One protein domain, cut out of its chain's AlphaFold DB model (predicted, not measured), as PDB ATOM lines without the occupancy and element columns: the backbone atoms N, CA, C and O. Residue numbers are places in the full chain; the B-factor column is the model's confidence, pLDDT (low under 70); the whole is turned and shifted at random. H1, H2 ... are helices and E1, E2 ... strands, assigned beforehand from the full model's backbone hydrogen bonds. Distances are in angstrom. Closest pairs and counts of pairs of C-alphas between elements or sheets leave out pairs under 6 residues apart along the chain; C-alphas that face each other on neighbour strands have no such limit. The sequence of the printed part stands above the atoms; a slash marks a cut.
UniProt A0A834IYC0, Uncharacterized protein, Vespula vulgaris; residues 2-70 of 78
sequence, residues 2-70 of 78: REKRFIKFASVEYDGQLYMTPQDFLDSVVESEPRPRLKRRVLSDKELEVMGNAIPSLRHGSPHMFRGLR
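AT A GLANCE: This is residues 2 to 70 of the 78 residues of an uncharacterized protein of Vespula vulgaris (UniProt A0A834IYC0). A small hairpin of two short strands, E1 and E2, and two helices that touch at a steep tilt, H1 and H2, make one part of the domain; the long unnamed stretch 31 to 44 runs from H2 back past E1, where residues 41 to 42 pair with it, to H3, which touches no helix. From H3 an arm, residues 56 to 65, stands free and folds back to bring H4 near H2. The printed part has 69 residues, with four named helices and two named strands in the order H1, E1, E2, H2, H3, H4; the sheet is E1 - E2, antiparallel, and the class is mostly helix. The whole is only just compact, close to loose, with a radius of gyration of the C-alphas of 13.0 A, and spans 31 by 31 by 20 A.

HOW THE PARTS SIT: E1, residues 12 to 14, and E2, residues 17 to 19, form an antiparallel hairpin, their directions at 144 degrees. The C-alphas of Glu 13 and Leu 18, which face each other, are 4.5 A apart. N 14 and O 17 are 2.9 A apart and N 19 and O 12 are 2.9 A apart, within hydrogen-bond range. Residues 41 to 42 make a short parallel pairing with residues 12 to 13 of E1. The closest C-alphas of E2 and H1, residues 2 to 9, are those of Leu 18 and Ile 7, 7.2 A apart. H1 and H2, residues 22 to 30, touch, the closest C-alphas being those of Phe 9 and Asp 24 at 5.7 A; they run opposite ways at a steep tilt of 63 degrees. H3, residues 45 to 54, is apart from E1, but only just: their closest C-alphas are 8.5 A apart. H4, residues 65 to 70, is near H2, with 6 pairs of C-alphas within 10 A, and apart from H3. In H1, H2 and H3 every O i to N i+4 pair is within hydrogen-bond range; in H4 0 of 2 are, and 1 of 3 O i to N i+3 pairs.

IN THESE COORDINATES: H3 is the longest helix by residues and measures 14.2 A from first to last C-alpha, H2 12.7 A, H1 10.5 A and H4 10.0 A. E1 measures 6.8 A and E2 6.7 A. H1 begins at C-alpha 2, (260.356, 268.894, 130.678). H3 begins at C-alpha 45, (275.090, 252.577, 114.051), and H4 ends at C-alpha 70, (253.002, 267.240, 107.525).

THE WHOLE: The C-alphas of Leu 38 and His 60, 34.7 A apart, are the two farthest apart. The printed part has no cut. The link H2 to H3, 14 residues, is long. Mean pLDDT of the printed part is 78.7; residues 51 to 70 are under 70.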
ATOM      1  N   ARG A   2     259.774 269.122 132.017       80.94
ATOM      2  CA  ARG A   2     260.356 268.894 130.678       80.94
ATOM      3  C   ARG A   2     261.044 267.534 130.523       80.94
ATOM      4  O   ARG A   2     260.749 266.824 129.577       80.94
ATOM      5  N   GLU A   3     261.858 267.127 131.494       85.06
ATOM      6  CA  GLU A   3     262.569 265.837 131.468       85.06
ATOM      7  C   GLU A   3     261.624 264.623 131.507       85.06
ATOM      8  O   GLU A   3     261.740 263.709 130.698       85.06
ATOM      9  N   LYS A   4     260.596 264.652 132.368       90.44
ATOM     10  CA  LYS A   4     259.551 263.611 132.385       90.44
ATOM     11  C   LYS A   4     258.834 263.507 131.034       90.44
ATOM     12  O   LYS A   4     258.546 262.404 130.582       90.44
ATOM     13  N   ARG A   5     258.559 264.644 130.385       92.44
ATOM     14  CA  ARG A   5     257.928 264.685 129.057       92.44
ATOM     15  C   ARG A   5     258.875 264.168 127.975       92.44
ATOM     16  O   ARG A   5     258.442 263.373 127.152       92.44
ATOM     17  N   PHE A   6     260.157 264.516 128.040       92.31
ATOM     18  CA  PHE A   6     261.188 263.951 127.175       92.31
ATOM     19  C   PHE A   6     261.207 262.420 127.257       92.31
ATOM     20  O   PHE A   6     260.979 261.765 126.247       92.31
ATOM     21  N   ILE A   7     261.348 261.843 128.454       93.62
ATOM     22  CA  ILE A   7     261.372 260.382 128.651       93.62
ATOM     23  C   ILE A   7     260.077 259.724 128.153       93.62
ATOM     24  O   ILE A   7     260.102 258.642 127.557       93.62
ATOM     25  N   LYS A   8     258.934 260.379 128.399       94.12
ATOM     26  CA  LYS A   8     257.609 259.890 128.011       94.12
ATOM     27  C   LYS A   8     257.422 259.849 126.499       94.12
ATOM     28  O   LYS A   8     256.802 258.907 126.018       94.12
ATOM     29  N   PHE A   9     257.947 260.830 125.763       94.62
ATOM     30  CA  PHE A   9     257.754 260.960 124.317       94.62
ATOM     31  C   PHE A   9     258.908 260.383 123.485       94.62
ATOM     32  O   PHE A   9     258.628 259.859 122.409       94.62
ATOM     33  N   ALA A  10     260.137 260.321 124.004       93.62
ATOM     34  CA  ALA A  10     261.290 259.683 123.363       93.62
ATOM     35  C   ALA A  10     260.964 258.260 122.878       93.62
ATOM     36  O   ALA A  10     260.650 257.369 123.680       93.62
ATOM     37  N   SER A  11     260.997 258.066 121.557       93.94
ATOM     38  CA  SER A  11     260.686 256.783 120.916       93.94
ATOM     39  C   SER A  11     261.918 255.936 120.618       93.94
ATOM     40  O   SER A  11     261.778 254.747 120.315       93.94
ATOM     41  N   VAL A  12     263.104 256.535 120.715       92.50
ATOM     42  CA  VAL A  12     264.364 255.959 120.263       92.50
ATOM     43  C   VAL A  12     265.342 255.818 121.425       92.50
ATOM     44  O   VAL A  12     265.411 256.684 122.296       92.50
ATOM     45  N   GLU A  13     266.108 254.735 121.405       93.94
ATOM     46  CA  GLU A  13     267.260 254.500 122.268       93.94
ATOM     47  C   GLU A  13     268.483 254.173 121.408       93.94
ATOM     48  O   GLU A  13     268.379 253.443 120.420       93.94
ATOM     49  N   TYR A  14     269.634 254.719 121.773       90.81
ATOM     50  CA  TYR A  14     270.919 254.369 121.186       90.81
ATOM     51  C   TYR A  14     271.982 254.415 122.275       90.81
ATOM     52  O   TYR A  14     272.052 255.395 123.014       90.81
ATOM     53  N   ASP A  15     272.765 253.344 122.383       91.44
ATOM     54  CA  ASP A  15     273.810 253.191 123.403       91.44
ATOM     55  C   ASP A  15     273.308 253.481 124.837       91.44
ATOM     56  O   ASP A  15     273.899 254.233 125.607       91.44
ATOM     57  N   GLY A  16     272.116 252.968 125.171       89.88
ATOM     58  CA  GLY A  16     271.465 253.175 126.473       89.88
ATOM     59  C   GLY A  16     270.917 254.589 126.718       89.88
ATOM     60  O   GLY A  16     270.258 254.829 127.731       89.88
ATOM     61  N   GLN A  17     271.133 255.526 125.794       91.81
ATOM     62  CA  GLN A  17     270.642 256.894 125.882       91.81
ATOM     63  C   GLN A  17     269.344 257.059 125.082       91.81
ATOM     64  O   GLN A  17     269.214 256.608 123.944       91.81
ATOM     65  N   LEU A  18     268.363 257.744 125.674       91.31
ATOM     66  CA  LEU A  18     267.100 258.060 125.006       91.31
ATOM     67  C   LEU A  18     267.243 259.272 124.089       91.31
ATOM     68  O   LEU A  18     267.905 260.247 124.447       91.31
ATOM     69  N   TYR A  19     266.532 259.228 122.963       90.62
ATOM     70  CA  TYR A  19     266.450 260.298 121.975       90.62
ATOM     71  C   TYR A  19     265.010 260.517 121.503       90.62
ATOM     72  O   TYR A  19     264.156 259.624 121.525       90.62
ATOM     73  N   MET A  20     264.756 261.731 121.023       89.69
ATOM     74  CA  MET A  20     263.535 262.087 120.314       89.69
ATOM     75  C   MET A  20     263.816 262.186 118.824       89.69
ATOM     76  O   MET A  20     264.774 262.829 118.399       89.69
ATOM     77  N   THR A  21     262.931 261.606 118.025       86.56
ATOM     78  CA  THR A  21     262.821 261.990 116.618       86.56
ATOM     79  C   THR A  21     262.207 263.393 116.513       86.56
ATOM     80  O   THR A  21     261.529 263.838 117.446       86.56
ATOM     81  N   PRO A  22     262.358 264.100 115.379       85.50
ATOM     82  CA  PRO A  22     261.650 265.362 115.159       85.50
ATOM     83  C   PRO A  22     260.132 265.249 115.368       85.50
ATOM     84  O   PRO A  22     259.518 266.161 115.915       85.50
ATOM     85  N   GLN A  23     259.531 264.109 115.005       84.94
ATOM     86  CA  GLN A  23     258.114 263.853 115.258       84.94
ATOM     87  C   GLN A  23     257.812 263.725 116.753       84.94
ATOM     88  O   GLN A  23     256.847 264.321 117.216       84.94
ATOM     89  N   ASP A  24     258.637 263.004 117.523       89.75
ATOM     90  CA  ASP A  24     258.447 262.909 118.978       89.75
ATOM     91  C   ASP A  24     258.511 264.286 119.636       89.75
ATOM     92  O   ASP A  24     257.757 264.551 120.568       89.75
ATOM     93  N   PHE A  25     259.395 265.167 119.153       87.75
ATOM     94  CA  PHE A  25     259.471 266.536 119.645       87.75
ATOM     95  C   PHE A  25     258.169 267.296 119.373       87.75
ATOM     96  O   PHE A  25     257.614 267.870 120.310       87.75
ATOM     97  N   LEU A  26     257.653 267.257 118.138       87.44
ATOM     98  CA  LEU A  26     256.384 267.903 117.781       87.44
ATOM     99  C   LEU A  26     255.221 267.356 118.616       87.44
ATOM    100  O   LEU A  26     254.521 268.140 119.258       87.44
ATOM    101  N   ASP A  27     255.078 266.029 118.684       89.75
ATOM    102  CA  ASP A  27     254.071 265.349 119.506       89.75
ATOM    103  C   ASP A  27     254.216 265.788 120.978       89.75
ATOM    104  O   ASP A  27     253.239 266.103 121.648       89.75
ATOM    105  N   SER A  28     255.449 265.924 121.479       91.19
ATOM    106  CA  SER A  28     255.723 266.386 122.845       91.19
ATOM    107  C   SER A  28     255.484 267.875 123.086       91.19
ATOM    108  O   SER A  28     255.653 268.332 124.215       91.19
ATOM    109  N   VAL A  29     255.101 268.657 122.086       88.62
ATOM    110  CA  VAL A  29     254.660 270.043 122.290       88.62
ATOM    111  C   VAL A  29     253.143 270.140 122.193       88.62
ATOM    112  O   VAL A  29     252.547 270.919 122.933       88.62
ATOM    113  N   VAL A  30     252.521 269.339 121.325       89.56
ATOM    114  CA  VAL A  30     251.096 269.478 120.988       89.56
ATOM    115  C   VAL A  30     250.197 268.463 121.689       89.56
ATOM    116  O   VAL A  30     249.098 268.816 122.104       89.56
ATOM    117  N   GLU A  31     250.664 267.231 121.883       92.25
ATOM    118  CA  GLU A  31     249.864 266.149 122.456       92.25
ATOM    119  C   GLU A  31     250.050 266.045 123.969       92.25
ATOM    120  O   GLU A  31     251.122 266.326 124.515       92.25
ATOM    121  N   SER A  32     249.019 265.594 124.684       92.25
ATOM    122  CA  SER A  32     249.096 265.289 126.121       92.25
ATOM    123  C   SER A  32     249.796 263.949 126.399       92.25
ATOM    124  O   SER A  32     250.566 263.835 127.363       92.25
ATOM    125  N   GLU A  33     249.592 262.969 125.514       93.19
ATOM    126  CA  GLU A  33     250.078 261.590 125.596       93.19
ATOM    127  C   GLU A  33     250.824 261.178 124.313       93.19
ATOM    128  O   GLU A  33     250.470 261.633 123.225       93.19
ATOM    129  N   PRO A  34     251.854 260.317 124.401       91.06
ATOM    130  CA  PRO A  34     252.506 259.770 123.220       91.06
ATOM    131  C   PRO A  34     251.593 258.763 122.512       91.06
ATOM    132  O   PRO A  34     250.735 258.125 123.123       91.06
ATOM    133  N   ARG A  35     251.846 258.545 121.218       87.00
ATOM    134  CA  ARG A  35     251.185 257.477 120.455       87.00
ATOM    135  C   ARG A  35     251.447 256.101 121.100       87.00
ATOM    136  O   ARG A  35     252.579 255.859 121.540       87.00
ATOM    137  N   PRO A  36     250.454 255.187 121.130       89.00
ATOM    138  CA  PRO A  36     250.651 253.830 121.631       89.00
ATOM    139  C   PRO A  36     251.808 253.135 120.912       89.00
ATOM    140  O   PRO A  36     251.909 253.171 119.686       89.00
ATOM    141  N   ARG A  37     252.691 252.496 121.680       85.94
ATOM    142  CA  ARG A  37     253.861 251.784 121.157       85.94
ATOM    143  C   ARG A  37     254.182 250.576 122.022       85.94
ATOM    144  O   ARG A  37     254.120 250.666 123.242       85.94
ATOM    145  N   LEU A  38     254.547 249.468 121.374       84.56
ATOM    146  CA  LEU A  38     254.880 248.218 122.060       84.56
ATOM    147  C   LEU A  38     256.206 248.330 122.828       84.56
ATOM    148  O   LEU A  38     256.307 247.879 123.963       84.56
ATOM    149  N   LYS A  39     257.223 248.944 122.211       88.94
ATOM    150  CA  LYS A  39     258.531 249.222 122.821       88.94
ATOM    151  C   LYS A  39     259.229 250.391 122.129       88.94
ATOM    152  O   LYS A  39     258.850 250.765 121.017       88.94
ATOM    153  N   ARG A  40     260.252 250.955 122.779       90.38
ATOM    154  CA  ARG A  40     261.175 251.901 122.132       90.38
ATOM    155  C   ARG A  40     261.992 251.184 121.061       90.38
ATOM    156  O   ARG A  40     262.304 250.000 121.203       90.38
ATOM    157  N   ARG A  41     262.314 251.900 119.985       92.69
ATOM    158  CA  ARG A  41     263.194 251.391 118.931       92.69
ATOM    159  C   ARG A  41     264.644 251.603 119.359       92.69
ATOM    160  O   ARG A  41     265.045 252.743 119.565       92.69
ATOM    161  N   VAL A  42     265.402 250.517 119.470       94.38
ATOM    162  CA  VAL A  42     266.854 250.563 119.682       94.38
ATOM    163  C   VAL A  42     267.517 250.690 118.314       94.38
ATOM    164  O   VAL A  42     267.219 249.878 117.439       94.38
ATOM    165  N   LEU A  43     268.342 251.716 118.115       89.94
ATOM    166  CA  LEU A  43     269.052 251.926 116.851       89.94
ATOM    167  C   LEU A  43     270.395 251.209 116.831       89.94
ATOM    168  O   LEU A  43     271.093 251.135 117.839       89.94
ATOM    169  N   SER A  44     270.767 250.766 115.636       91.50
ATOM    170  CA  SER A  44     272.139 250.417 115.272       91.50
ATOM    171  C   SER A  44     272.895 251.617 114.682       91.50
ATOM    172  O   SER A  44     272.283 252.566 114.183       91.50
ATOM    173  N   ASP A  45     274.227 251.544 114.652       89.19
ATOM    174  CA  ASP A  45     275.090 252.577 114.051       89.19
ATOM    175  C   ASP A  45     274.723 252.876 112.592       89.19
ATOM    176  O   ASP A  45     274.661 254.027 112.166       89.19
ATOM    177  N   LYS A  46     274.390 251.830 111.827       86.19
ATOM    178  CA  LYS A  46     273.981 251.958 110.423       86.19
ATOM    179  C   LYS A  46     272.677 252.743 110.271       86.19
ATOM    180  O   LYS A  46     272.523 253.523 109.335       86.19
ATOM    181  N   GLU A  47     271.716 252.536 111.168       80.25
ATOM    182  CA  GLU A  47     270.464 253.296 111.147       80.25
ATOM    183  C   GLU A  47     270.691 254.760 111.522       80.25
ATOM    184  O   GLU A  47     270.062 255.637 110.929       80.25
ATOM    185  N   LEU A  48     271.606 255.034 112.457       80.56
ATOM    186  CA  LEU A  48     272.002 256.401 112.787       80.56
ATOM    187  C   LEU A  48     272.664 257.116 111.617       80.56
ATOM    188  O   LEU A  48     272.332 258.270 111.361       80.56
ATOM    189  N   GLU A  49     273.555 256.447 110.889       79.12
ATOM    190  CA  GLU A  49     274.209 257.017 109.710       79.12
ATOM    191  C   GLU A  49     273.176 257.419 108.645       79.12
ATOM    192  O   GLU A  49     273.182 258.544 108.141       79.12
ATOM    193  N   VAL A  50     272.214 256.535 108.362       75.12
ATOM    194  CA  VAL A  50     271.114 256.815 107.427       75.12
ATOM    195  C   VAL A  50     270.250 257.980 107.918       75.12
ATOM    196  O   VAL A  50     269.877 258.845 107.125       75.12
ATOM    197  N   MET A  51     269.943 258.036 109.218       68.88
ATOM    198  CA  MET A  51     269.173 259.135 109.808       68.88
ATOM    199  C   MET A  51     269.934 260.467 109.768       68.88
ATOM    200  O   MET A  51     269.327 261.492 109.469       68.88
ATOM    201  N   GLY A  52     271.244 260.462 110.019       67.06
ATOM    202  CA  GLY A  52     272.099 261.648 109.942       67.06
ATOM    203  C   GLY A  52     272.193 262.203 108.522       67.06
ATOM    204  O   GLY A  52     272.040 263.405 108.321       67.06
ATOM    205  N   ASN A  53     272.331 261.325 107.528       63.09
ATOM    206  CA  ASN A  53     272.346 261.703 106.112       63.09
ATOM    207  C   ASN A  53     270.981 262.215 105.617       63.09
ATOM    208  O   ASN A  53     270.918 263.013 104.682       63.09
ATOM    209  N   ALA A  54     269.887 261.780 106.248       60.09
ATOM    210  CA  ALA A  54     268.538 262.236 105.939       60.09
ATOM    211  C   ALA A  54     268.172 263.580 106.591       60.09
ATOM    212  O   ALA A  54     267.162 264.155 106.197       60.09
ATOM    213  N   ILE A  55     268.946 264.085 107.563       56.88
ATOM    214  CA  ILE A  55     268.719 265.387 108.216       56.88
ATOM    215  C   ILE A  55     269.770 266.378 107.698       56.88
ATOM    216  O   ILE A  55     270.819 266.575 108.315       56.88
ATOM    217  N   PRO A  56     269.523 267.026 106.557       49.00
ATOM    218  CA  PRO A  56     270.448 268.000 106.017       49.00
ATOM    219  C   PRO A  56     270.463 269.232 106.929       49.00
ATOM    220  O   PRO A  56     269.475 269.939 107.097       49.00
ATOM    221  N   SER A  57     271.607 269.399 107.590       46.16
ATOM    222  CA  SER A  57     272.018 270.489 108.475       46.16
ATOM    223  C   SER A  57     270.888 271.291 109.148       46.16
ATOM    224  O   SER A  57     270.413 272.299 108.627       46.16
ATOM    225  N   LEU A  58     270.614 270.973 110.414       48.09
ATOM    226  CA  LEU A  58     269.896 271.817 111.388       48.09
ATOM    227  C   LEU A  58     270.529 273.216 111.622       48.09
ATOM    228  O   LEU A  58     270.168 273.909 112.568       48.09
ATOM    229  N   ARG A  59     271.490 273.651 110.792       43.38
ATOM    230  CA  ARG A  59     272.237 274.910 110.952       43.38
ATOM    231  C   ARG A  59     271.422 276.157 110.592       43.38
ATOM    232  O   ARG A  59     271.797 277.240 111.017       43.38
ATOM    233  N   HIS A  60     270.296 276.014 109.889       46.78
ATOM    234  CA  HIS A  60     269.410 277.129 109.538       46.78
ATOM    235  C   HIS A  60     267.962 276.790 109.908       46.78
ATOM    236  O   HIS A  60     267.139 276.461 109.056       46.78
ATOM    237  N   GLY A  61     267.659 276.814 111.209       43.69
ATOM    238  CA  GLY A  61     266.321 276.545 111.734       43.69
ATOM    239  C   GLY A  61     265.294 277.575 111.258       43.69
ATOM    240  O   GLY A  61     265.061 278.577 111.925       43.69
ATOM    241  N   SER A  62     264.660 277.323 110.111       50.38
ATOM    242  CA  SER A  62     263.506 278.089 109.639       50.38
ATOM    243  C   SER A  62     262.212 277.526 110.246       50.38
ATOM    244  O   SER A  62     261.976 276.315 110.150       50.38
ATOM    245  N   PRO A  63     261.313 278.364 110.798       53.69
ATOM    246  CA  PRO A  63     260.002 277.938 111.307       53.69
ATOM    247  C   PRO A  63     259.127 277.226 110.261       53.69
ATOM    248  O   PRO A  63     258.185 276.514 110.611       53.69
ATOM    249  N   HIS A  64     259.431 277.406 108.971       53.34
ATOM    250  CA  HIS A  64     258.704 276.794 107.860       53.34
ATOM    251  C   HIS A  64     259.116 275.342 107.574       53.34
ATOM    252  O   HIS A  64     258.352 274.623 106.930       53.34
ATOM    253  N   MET A  65     260.250 274.869 108.108       57.47
ATOM    254  CA  MET A  65     260.738 273.494 107.916       57.47
ATOM    255  C   MET A  65     259.738 272.447 108.436       57.47
ATOM    256  O   MET A  65     259.518 271.410 107.815       57.47
ATOM    257  N   PHE A  66     259.057 272.752 109.543       54.97
ATOM    258  CA  PHE A  66     258.118 271.832 110.188       54.97
ATOM    259  C   PHE A  66     256.758 271.735 109.491       54.97
ATOM    260  O   PHE A  66     256.045 270.754 109.687       54.97
ATOM    261  N   ARG A  67     256.391 272.711 108.649       52.81
ATOM    262  CA  ARG A  67     255.121 272.664 107.904       52.81
ATOM    263  C   ARG A  67     255.203 271.746 106.684       52.81
ATOM    264  O   ARG A  67     254.231 271.058 106.395       52.81
ATOM    265  N   GLY A  68     256.366 271.656 106.032       49.97
ATOM    266  CA  GLY A  68     256.585 270.727 104.912       49.97
ATOM    267  C   GLY A  68     256.544 269.246 105.315       49.97
ATOM    268  O   GLY A  68     256.186 268.398 104.502       49.97
ATOM    269  N   LEU A  69     256.837 268.941 106.586       49.84
ATOM    270  CA  LEU A  69     256.830 267.583 107.146       49.84
ATOM    271  C   LEU A  69     255.433 266.952 107.231       49.84
ATOM    272  O   LEU A  69     255.330 265.727 107.226       49.84
ATOM    273  N   ARG A  70     254.362 267.756 107.309       47.31
ATOM    274  CA  ARG A  70     253.002 267.240 107.525       47.31
ATOM    275  C   ARG A  70     252.322 266.759 106.242       47.31
ATOM    276  O   ARG A  70     251.513 265.842 106.318       47.31
TER     277      ARG A  70